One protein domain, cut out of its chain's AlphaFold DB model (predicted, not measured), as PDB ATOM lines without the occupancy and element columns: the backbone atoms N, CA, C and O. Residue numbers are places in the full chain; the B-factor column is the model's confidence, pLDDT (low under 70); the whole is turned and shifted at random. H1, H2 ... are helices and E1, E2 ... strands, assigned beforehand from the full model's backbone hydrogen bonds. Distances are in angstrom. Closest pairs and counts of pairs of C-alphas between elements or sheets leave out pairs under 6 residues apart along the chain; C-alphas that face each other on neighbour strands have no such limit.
ATOM      1  N   CYS A  12      -2.527 173.138  61.147       59.34
ATOM      2  CA  CYS A  12      -3.793 172.556  60.695       59.34
ATOM      3  C   CYS A  12      -4.928 173.476  61.199       59.34
ATOM      4  O   CYS A  12      -5.111 173.641  62.413       59.34
ATOM      5  N   THR A  13      -5.603 174.155  60.278       68.56
ATOM      6  CA  THR A  13      -6.730 175.058  60.547       68.56
ATOM      7  C   THR A  13      -7.908 174.276  61.142       68.56
ATOM      8  O   THR A  13      -8.010 173.059  60.932       68.56
ATOM      9  N   PRO A  14      -8.828 174.924  61.882       67.81
ATOM     10  CA  PRO A  14     -10.091 174.294  62.266       67.81
ATOM     11  C   PRO A  14     -10.777 173.608  61.073       67.81
ATOM     12  O   PRO A  14     -11.227 172.469  61.188       67.81
ATOM     13  N   GLU A  15     -10.749 174.257  59.903       70.19
ATOM     14  CA  GLU A  15     -11.280 173.792  58.619       70.19
ATOM     15  C   GLU A  15     -10.721 172.430  58.185       70.19
ATOM     16  O   GLU A  15     -11.456 171.561  57.711       70.19
ATOM     17  N   GLU A  16      -9.420 172.230  58.361       74.88
ATOM     18  CA  GLU A  16      -8.738 170.989  58.006       74.88
ATOM     19  C   GLU A  16      -9.000 169.883  59.027       74.88
ATOM     20  O   GLU A  16      -9.195 168.731  58.631       74.88
ATOM     21  N   LEU A  17      -9.116 170.216  60.319       77.94
ATOM     22  CA  LEU A  17      -9.498 169.251  61.356       77.94
ATOM     23  C   LEU A  17     -10.880 168.636  61.081       77.94
ATOM     24  O   LEU A  17     -11.062 167.437  61.318       77.94
ATOM     25  N   TYR A  18     -11.828 169.400  60.520       72.88
ATOM     26  CA  TYR A  18     -13.163 168.893  60.159       72.88
ATOM     27  C   TYR A  18     -13.150 167.801  59.097       72.88
ATOM     28  O   TYR A  18     -14.015 166.927  59.108       72.88
ATOM     29  N   ARG A  19     -12.189 167.843  58.172       80.12
ATOM     30  CA  ARG A  19     -12.115 166.895  57.050       80.12
ATOM     31  C   ARG A  19     -11.462 165.571  57.437       80.12
ATOM     32  O   ARG A  19     -11.441 164.639  56.638       80.12
ATOM     33  N   THR A  20     -10.922 165.480  58.650       82.50
ATOM     34  CA  THR A  20     -10.236 164.283  59.135       82.50
ATOM     35  C   THR A  20     -11.174 163.342  59.891       82.50
ATOM     36  O   THR A  20     -12.184 163.747  60.474       82.50
ATOM     37  N   SER A  21     -10.822 162.052  59.912       87.12
ATOM     38  CA  SER A  21     -11.519 161.063  60.739       87.12
ATOM     39  C   SER A  21     -11.444 161.440  62.226       87.12
ATOM     40  O   SER A  21     -10.487 162.084  62.660       87.12
ATOM     41  N   LYS A  22     -12.403 160.984  63.043       87.12
ATOM     42  CA  LYS A  22     -12.392 161.230  64.500       87.12
ATOM     43  C   LYS A  22     -11.077 160.796  65.162       87.12
ATOM     44  O   LYS A  22     -10.558 161.514  66.011       87.12
ATOM     45  N   GLY A  23     -10.526 159.648  64.761       88.62
ATOM     46  CA  GLY A  23      -9.257 159.144  65.293       88.62
ATOM     47  C   GLY A  23      -8.077 160.054  64.945       88.62
ATOM     48  O   GLY A  23      -7.319 160.446  65.830       88.62
ATOM     49  N   THR A  24      -7.966 160.448  63.674       89.06
ATOM     50  CA  THR A  24      -6.926 161.378  63.205       89.06
ATOM     51  C   THR A  24      -7.045 162.731  63.893       89.06
ATOM     52  O   THR A  24      -6.051 163.249  64.386       89.06
ATOM     53  N   ARG A  25      -8.263 163.271  64.000       90.50
ATOM     54  CA  ARG A  25      -8.527 164.543  64.665       90.50
ATOM     55  C   ARG A  25      -8.089 164.530  66.126       90.50
ATOM     56  O   ARG A  25      -7.358 165.425  66.535       90.50
ATOM     57  N   LYS A  26      -8.480 163.510  66.901       91.44
ATOM     58  CA  LYS A  26      -8.060 163.381  68.307       91.44
ATOM     59  C   LYS A  26      -6.542 163.268  68.445       91.44
ATOM     60  O   LYS A  26      -5.977 163.872  69.347       91.44
ATOM     61  N   LEU A  27      -5.875 162.544  67.543       91.06
ATOM     62  CA  LEU A  27      -4.414 162.463  67.530       91.06
ATOM     63  C   LEU A  27      -3.772 163.835  67.265       91.06
ATOM     64  O   LEU A  27      -2.866 164.227  67.994       91.06
ATOM     65  N   THR A  28      -4.264 164.578  66.272       89.69
ATOM     66  CA  THR A  28      -3.772 165.928  65.962       89.69
ATOM     67  C   THR A  28      -4.019 166.902  67.114       89.69
ATOM     68  O   THR A  28      -3.150 167.711  67.425       89.69
ATOM     69  N   LEU A  29      -5.183 166.826  67.769       91.06
ATOM     70  CA  LEU A  29      -5.495 167.645  68.944       91.06
ATOM     71  C   LEU A  29      -4.533 167.341  70.098       91.06
ATOM     72  O   LEU A  29      -3.953 168.271  70.642       91.06
ATOM     73  N   ARG A  30      -4.280 166.062  70.410       93.56
ATOM     74  CA  ARG A  30      -3.304 165.667  71.442       93.56
ATOM     75  C   ARG A  30      -1.918 166.225  71.187       93.56
ATOM     76  O   ARG A  30      -1.348 166.847  72.067       93.56
ATOM     77  N   GLN A  31      -1.419 166.078  69.961       91.00
ATOM     78  CA  GLN A  31      -0.097 166.579  69.568       91.00
ATOM     79  C   GLN A  31       0.074 168.095  69.740       91.00
ATOM     80  O   GLN A  31       1.201 168.575  69.734       91.00
ATOM     81  N   ARG A  32      -1.025 168.852  69.830       88.75
ATOM     82  CA  ARG A  32      -1.005 170.315  69.934       88.75
ATOM     83  C   ARG A  32      -1.420 170.841  71.300       88.75
ATOM     84  O   ARG A  32      -1.059 171.964  71.632       88.75
ATOM     85  N   LEU A  33      -2.248 170.092  72.020       91.88
ATOM     86  CA  LEU A  33      -2.883 170.533  73.259       91.88
ATOM     87  C   LEU A  33      -2.291 169.867  74.494       91.88
ATOM     88  O   LEU A  33      -2.570 170.339  75.586       91.88
ATOM     89  N   VAL A  34      -1.519 168.793  74.340       93.00
ATOM     90  CA  VAL A  34      -0.923 168.056  75.453       93.00
ATOM     91  C   VAL A  34       0.588 168.212  75.399       93.00
ATOM     92  O   VAL A  34       1.191 168.015  74.343       93.00
ATOM     93  N   GLN A  35       1.186 168.556  76.534       90.44
ATOM     94  CA  GLN A  35       2.637 168.595  76.727       90.44
ATOM     95  C   GLN A  35       3.078 167.579  77.780       90.44
ATOM     96  O   GLN A  35       2.255 167.011  78.497       90.44
ATOM     97  N   SER A  36       4.384 167.314  77.820       88.88
ATOM     98  CA  SER A  36       4.961 166.350  78.767       88.88
ATOM     99  C   SER A  36       5.129 166.950  80.163       88.88
ATOM    100  O   SER A  36       4.936 166.242  81.147       88.88
ATOM    101  N   ASP A  37       5.461 168.241  80.238       89.12
ATOM    102  CA  ASP A  37       5.595 168.975  81.495       89.12
ATOM    103  C   ASP A  37       4.244 169.546  81.956       89.12
ATOM    104  O   ASP A  37       3.383 169.836  81.117       89.12
ATOM    105  N   PRO A  38       4.032 169.770  83.265       91.25
ATOM    106  CA  PRO A  38       2.801 170.377  83.755       91.25
ATOM    107  C   PRO A  38       2.512 171.730  83.096       91.25
ATOM    108  O   PRO A  38       3.398 172.573  82.949       91.25
ATOM    109  N   VAL A  39       1.254 171.956  82.723       91.56
ATOM    110  CA  VAL A  39       0.768 173.256  82.259       91.56
ATOM    111  C   VAL A  39       0.740 174.206  83.445       91.56
ATOM    112  O   VAL A  39       0.020 173.986  84.420       91.56
ATOM    113  N   ILE A  40       1.531 175.268  83.360       90.00
ATOM    114  CA  ILE A  40       1.731 176.201  84.460       90.00
ATOM    115  C   ILE A  40       0.707 177.327  84.396       90.00
ATOM    116  O   ILE A  40       0.662 178.086  83.424       90.00
ATOM    117  N   ILE A  41      -0.058 177.477  85.473       88.81
ATOM    118  CA  ILE A  41      -1.047 178.532  85.659       88.81
ATOM    119  C   ILE A  41      -0.593 179.432  86.806       88.81
ATOM    120  O   ILE A  41      -0.580 179.031  87.970       88.81
ATOM    121  N   HIS A  42      -0.223 180.666  86.465       85.31
ATOM    122  CA  HIS A  42       0.242 181.672  87.413       85.31
ATOM    123  C   HIS A  42      -0.582 182.958  87.244       85.31
ATOM    124  O   HIS A  42      -0.755 183.404  86.111       85.31
ATOM    125  N   PRO A  43      -1.055 183.601  88.325       77.81
ATOM    126  CA  PRO A  43      -1.954 184.759  88.233       77.81
ATOM    127  C   PRO A  43      -1.312 185.998  87.595       77.81
ATOM    128  O   PRO A  43      -1.960 186.723  86.848       77.81
ATOM    129  N   LEU A  44      -0.028 186.247  87.874       74.25
ATOM    130  CA  LEU A  44       0.677 187.455  87.416       74.25
ATOM    131  C   LEU A  44       1.320 187.364  86.023       74.25
ATOM    132  O   LEU A  44       1.757 188.386  85.497       74.25
ATOM    133  N   PHE A  45       1.422 186.174  85.429       69.50
ATOM    134  CA  PHE A  45       2.139 185.982  84.168       69.50
ATOM    135  C   PHE A  45       1.219 185.389  83.108       69.50
ATOM    136  O   PHE A  45       0.410 184.505  83.382       69.50
ATOM    137  N   GLU A  46       1.365 185.857  81.868       71.94
ATOM    138  CA  GLU A  46       0.620 185.294  80.749       71.94
ATOM    139  C   GLU A  46       0.952 183.811  80.557       71.94
ATOM    140  O   GLU A  46       2.108 183.400  80.648       71.94
ATOM    141  N   TRP A  47      -0.052 183.012  80.179       71.69
ATOM    142  CA  TRP A  47       0.095 181.563  80.003       71.69
ATOM    143  C   TRP A  47       1.236 181.210  79.040       71.69
ATOM    144  O   TRP A  47       1.940 180.227  79.239       71.69
ATOM    145  N   LYS A  48       1.467 182.035  78.014       71.75
ATOM    146  CA  LYS A  48       2.526 181.810  77.022       71.75
ATOM    147  C   LYS A  48       3.936 181.925  77.599       71.75
ATOM    148  O   LYS A  48       4.844 181.306  77.059       71.75
ATOM    149  N   ALA A  49       4.120 182.694  78.674       76.94
ATOM    150  CA  ALA A  49       5.427 182.883  79.299       76.94
ATOM    151  C   ALA A  49       5.963 181.575  79.899       76.94
ATOM    152  O   ALA A  49       7.165 181.331  79.856       76.94
ATOM    153  N   PHE A  50       5.067 180.727  80.410       78.44
ATOM    154  CA  PHE A  50       5.426 179.457  81.044       78.44
ATOM    155  C   PHE A  50       5.073 178.220  80.221       78.44
ATOM    156  O   PHE A  50       5.548 177.136  80.532       78.44
ATOM    157  N   ASN A  51       4.290 178.377  79.153       84.44
ATOM    158  CA  ASN A  51       3.824 177.268  78.322       84.44
ATOM    159  C   ASN A  51       4.146 177.506  76.831       84.44
ATOM    160  O   ASN A  51       3.229 177.572  75.997       84.44
ATOM    161  N   PRO A  52       5.428 177.695  76.454       84.12
ATOM    162  CA  PRO A  52       5.799 178.002  75.074       84.12
ATOM    163  C   PRO A  52       5.417 176.874  74.102       84.12
ATOM    164  O   PRO A  52       4.976 177.157  72.988       84.12
ATOM    165  N   GLU A  53       5.501 175.612  74.534       84.44
ATOM    166  CA  GLU A  53       5.252 174.438  73.685       84.44
ATOM    167  C   GLU A  53       3.790 174.325  73.231       84.44
ATOM    168  O   GLU A  53       3.512 174.080  72.056       84.44
ATOM    169  N   ILE A  54       2.838 174.597  74.129       85.12
ATOM    170  CA  ILE A  54       1.397 174.519  73.831       85.12
ATOM    171  C   ILE A  54       0.767 175.863  73.479       85.12
ATOM    172  O   ILE A  54      -0.430 175.926  73.212       85.12
ATOM    173  N   SER A  55       1.532 176.958  73.428       83.88
ATOM    174  CA  SER A  55       0.995 178.302  73.155       83.88
ATOM    175  C   SER A  55       0.167 178.369  71.863       83.88
ATOM    176  O   SER A  55      -0.879 179.022  71.812       83.88
ATOM    177  N   SER A  56       0.600 177.659  70.817       82.06
ATOM    178  CA  SER A  56      -0.148 177.548  69.553       82.06
ATOM    179  C   SER A  56      -1.401 176.664  69.663       82.06
ATOM    180  O   SER A  56      -2.364 176.853  68.917       82.06
ATOM    181  N   GLY A  57      -1.400 175.708  70.592       84.69
ATOM    182  CA  GLY A  57      -2.544 174.881  70.961       84.69
ATOM    183  C   GLY A  57      -3.594 175.658  71.749       84.69
ATOM    184  O   GLY A  57      -4.773 175.581  71.423       84.69
ATOM    185  N   LEU A  58      -3.183 176.491  72.706       83.56
ATOM    186  CA  LEU A  58      -4.090 177.380  73.443       83.56
ATOM    187  C   LEU A  58      -4.809 178.354  72.500       83.56
ATOM    188  O   LEU A  58      -6.011 178.587  72.630       83.56
ATOM    189  N   GLN A  59      -4.093 178.868  71.496       83.44
ATOM    190  CA  GLN A  59      -4.697 179.678  70.439       83.44
ATOM    191  C   GLN A  59      -5.748 178.887  69.646       83.44
ATOM    192  O   GLN A  59      -6.850 179.388  69.438       83.44
ATOM    193  N   LEU A  60      -5.440 177.643  69.256       84.12
ATOM    194  CA  LEU A  60      -6.399 176.756  68.590       84.12
ATOM    195  C   LEU A  60      -7.636 176.503  69.460       84.12
ATOM    196  O   LEU A  60      -8.752 176.539  68.948       84.12
ATOM    197  N   LEU A  61      -7.453 176.250  70.758       85.06
ATOM    198  CA  LEU A  61      -8.548 176.012  71.697       85.06
ATOM    199  C   LEU A  61      -9.493 177.218  71.753       85.06
ATOM    200  O   LEU A  61     -10.707 177.050  71.645       85.06
ATOM    201  N   ARG A  62      -8.932 178.431  71.835       83.31
ATOM    202  CA  ARG A  62      -9.691 179.687  71.773       83.31
ATOM    203  C   ARG A  62     -10.461 179.817  70.460       83.31
ATOM    204  O   ARG A  62     -11.655 180.101  70.477       83.31
ATOM    205  N   ASP A  63      -9.801 179.574  69.332       83.94
ATOM    206  CA  ASP A  63     -10.407 179.741  68.008       83.94
ATOM    207  C   ASP A  63     -11.545 178.736  67.776       83.94
ATOM    208  O   ASP A  63     -12.579 179.088  67.213       83.94
ATOM    209  N   LEU A  64     -11.399 177.503  68.275       83.44
ATOM    210  CA  LEU A  64     -12.455 176.489  68.263       83.44
ATOM    211  C   LEU A  64     -13.632 176.868  69.170       83.44
ATOM    212  O   LEU A  64     -14.781 176.678  68.774       83.44
ATOM    213  N   ALA A  65     -13.368 177.418  70.359       81.12
ATOM    214  CA  ALA A  65     -14.404 177.806  71.319       81.12
ATOM    215  C   ALA A  65     -15.290 178.964  70.822       81.12
ATOM    216  O   ALA A  65     -16.475 179.027  71.151       81.12
ATOM    217  N   MET A  66     -14.745 179.845  69.977       82.00
ATOM    218  CA  MET A  66     -15.479 180.971  69.386       82.00
ATOM    219  C   MET A  66     -16.440 180.566  68.258       82.00
ATOM    220  O   MET A  66     -17.243 181.387  67.804       82.00
ATOM    221  N   ARG A  67     -16.388 179.315  67.787       79.94
ATOM    222  CA  ARG A  67     -17.263 178.840  66.711       79.94
ATOM    223  C   ARG A  67     -18.672 178.546  67.206       79.94
ATOM    224  O   ARG A  67     -18.891 178.136  68.341       79.94
ATOM    225  N   THR A  68     -19.645 178.738  66.321       78.00
ATOM    226  CA  THR A  68     -21.073 178.561  66.631       78.00
ATOM    227  C   THR A  68     -21.737 177.445  65.834       78.00
ATOM    228  O   THR A  68     -22.855 177.050  66.164       78.00
ATOM    229  N   ASP A  69     -21.065 176.914  64.812       83.12
ATOM    230  CA  ASP A  69     -21.579 175.810  64.014       83.12
ATOM    231  C   ASP A  69     -21.511 174.481  64.784       83.12
ATOM    232  O   ASP A  69     -20.610 174.256  65.596       83.12
ATOM    233  N   ALA A  70     -22.473 173.586  64.530       81.25
ATOM    234  CA  ALA A  70     -22.616 172.329  65.271       81.25
ATOM    235  C   ALA A  70     -21.338 171.475  65.246       81.25
ATOM    236  O   ALA A  70     -20.985 170.839  66.238       81.25
ATOM    237  N   LEU A  71     -20.622 171.487  64.123       77.12
ATOM    238  CA  LEU A  71     -19.393 170.727  63.966       77.12
ATOM    239  C   LEU A  71     -18.230 171.380  64.734       77.12
ATOM    240  O   LEU A  71     -17.460 170.680  65.391       77.12
ATOM    241  N   GLY A  72     -18.138 172.711  64.724       80.19
ATOM    242  CA  GLY A  72     -17.233 173.485  65.572       80.19
ATOM    243  C   GLY A  72     -17.433 173.225  67.055       80.19
ATOM    244  O   GLY A  72     -16.454 172.973  67.752       80.19
ATOM    245  N   MET A  73     -18.683 173.145  67.509       82.44
ATOM    246  CA  MET A  73     -19.002 172.780  68.891       82.44
ATOM    247  C   MET A  73     -18.490 171.377  69.249       82.44
ATOM    248  O   MET A  73     -17.920 171.196  70.323       82.44
ATOM    249  N   VAL A  74     -18.627 170.392  68.350       85.69
ATOM    250  CA  VAL A  74     -18.108 169.030  68.574       85.69
ATOM    251  C   VAL A  74     -16.587 169.030  68.718       85.69
ATOM    252  O   VAL A  74     -16.069 168.452  69.672       85.69
ATOM    253  N   ILE A  75     -15.861 169.691  67.809       86.94
ATOM    254  CA  ILE A  75     -14.393 169.743  67.893       86.94
ATOM    255  C   ILE A  75     -13.944 170.528  69.127       86.94
ATOM    256  O   ILE A  75     -13.007 170.101  69.796       86.94
ATOM    257  N   ALA A  76     -14.611 171.631  69.470       86.62
ATOM    258  CA  ALA A  76     -14.309 172.394  70.676       86.62
ATOM    259  C   ALA A  76     -14.497 171.549  71.943       86.62
ATOM    260  O   ALA A  76     -13.694 171.638  72.867       86.62
ATOM    261  N   THR A  77     -15.531 170.706  72.008       87.88
ATOM    262  CA  THR A  77     -15.707 169.739  73.104       87.88
ATOM    263  C   THR A  77     -14.576 168.718  73.144       87.88
ATOM    264  O   THR A  77     -13.943 168.576  74.184       87.88
ATOM    265  N   GLU A  78     -14.249 168.074  72.021       90.94
ATOM    266  CA  GLU A  78     -13.154 167.093  71.974       90.94
ATOM    267  C   GLU A  78     -11.796 167.710  72.353       90.94
ATOM    268  O   GLU A  78     -11.011 167.085  73.062       90.94
ATOM    269  N   ALA A  79     -11.516 168.933  71.894       91.06
ATOM    270  CA  ALA A  79     -10.291 169.661  72.204       91.06
ATOM    271  C   ALA A  79     -10.180 169.985  73.699       91.06
ATOM    272  O   ALA A  79      -9.123 169.771  74.285       91.06
ATOM    273  N   ARG A  80     -11.271 170.449  74.323       89.44
ATOM    274  CA  ARG A  80     -11.323 170.733  75.766       89.44
ATOM    275  C   ARG A  80     -11.145 169.477  76.603       89.44
ATOM    276  O   ARG A  80     -10.353 169.491  77.538       89.44
ATOM    277  N   GLU A  81     -11.842 168.395  76.253       92.00
ATOM    278  CA  GLU A  81     -11.682 167.104  76.928       92.00
ATOM    279  C   GLU A  81     -10.222 166.650  76.897       92.00
ATOM    280  O   GLU A  81      -9.681 166.286  77.933       92.00
ATOM    281  N   ILE A  82      -9.571 166.716  75.732       94.56
ATOM    282  CA  ILE A  82      -8.155 166.353  75.592       94.56
ATOM    283  C   ILE A  82      -7.272 167.280  76.431       94.56
ATOM    284  O   ILE A  82      -6.429 166.798  77.181       94.56
ATOM    285  N   PHE A  83      -7.473 168.596  76.333       93.31
ATOM    286  CA  PHE A  83      -6.651 169.576  77.037       93.31
ATOM    287  C   PHE A  83      -6.709 169.395  78.559       93.31
ATOM    288  O   PHE A  83      -5.668 169.251  79.191       93.31
ATOM    289  N   TYR A  84      -7.903 169.353  79.153       92.81
ATOM    290  CA  TYR A  84      -8.041 169.261  80.608       92.81
ATOM    291  C   TYR A  84      -7.808 167.848  81.156       92.81
ATOM    292  O   TYR A  84      -7.314 167.707  82.272       92.81
ATOM    293  N   ALA A  85      -8.156 166.795  80.409       94.94
ATOM    294  CA  ALA A  85      -8.056 165.437  80.941       94.94
ATOM    295  C   ALA A  85      -6.675 164.799  80.769       94.94
ATOM    296  O   ALA A  85      -6.340 163.896  81.536       94.94
ATOM    297  N   GLU A  86      -5.901 165.211  79.759       96.44
ATOM    298  CA  GLU A  86      -4.620 164.571  79.431       96.44
ATOM    299  C   GLU A  86      -3.394 165.381  79.877       96.44
ATOM    300  O   GLU A  86      -2.314 164.802  79.974       96.44
ATOM    301  N   ASN A  87      -3.545 166.672  80.199       95.38
ATOM    302  CA  ASN A  87      -2.474 167.445  80.833       95.38
ATOM    303  C   ASN A  87      -2.478 167.292  82.357       95.38
ATOM    304  O   ASN A  87      -3.509 167.073  82.996       95.38
TER     305      ASN A  87
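This is residues 12 to 87 of the 276 residues of an uncharacterized protein of Purpureocillium lilacinum (UniProt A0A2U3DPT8). H2 and H4 meet at their ends as a V, with the longest helix, H5, packed across one side of both and short H1 at the V's open end. E1 and H3 form a small head at the far end of the long axis. The printed part has 76 residues, mostly helix, in the order H1 H2 E1 H3 H4 H5; it is compact (radius of gyration of the C-alphas 12.5 A), spanning 37 by 24 by 20 A.

H1, residues 14 to 18, only just touches H4, residues 55 to 65, with 3 pairs of C-alphas within 8 A, closest Pro 14 and Leu 64, 6.8 A. H2, residues 22 to 33, touches H4 only at their ends, closest C-alphas Arg 32 and Gly 57, 4.9 A. H5, residues 70 to 86, touches H2 with residues 78 to 83 alone, closest C-alphas Leu 33 and Phe 83, 5.4 A. H4 and H5 form a helical hairpin at a steep tilt of 40 degrees, closest C-alphas Leu 64 and Ala 76, 5.1 A. E1, residues 39 to 41, pairs with no named strand; its C-alpha 40 is 6.0 A from C-alpha 50 of H3, residues 47 to 50. Every O i to N i+4 pair is within hydrogen-bond range in H1, H2, H4 and H5; H3 is too short for one.

H1 begins at C-alpha 14 (-10.091, 174.294, 62.266). H2 is 15.9 A long, H4 15.5 A and H5 24.2 A, ending at C-alpha 86 (-4.620, 164.571, 79.431).

The printed part has no cut, and its five links are tight. The C-alphas of Ser 21 and Leu 44 are farthest apart, 39.5 A. Residues 12 to 14 and 45 have pLDDT under 70.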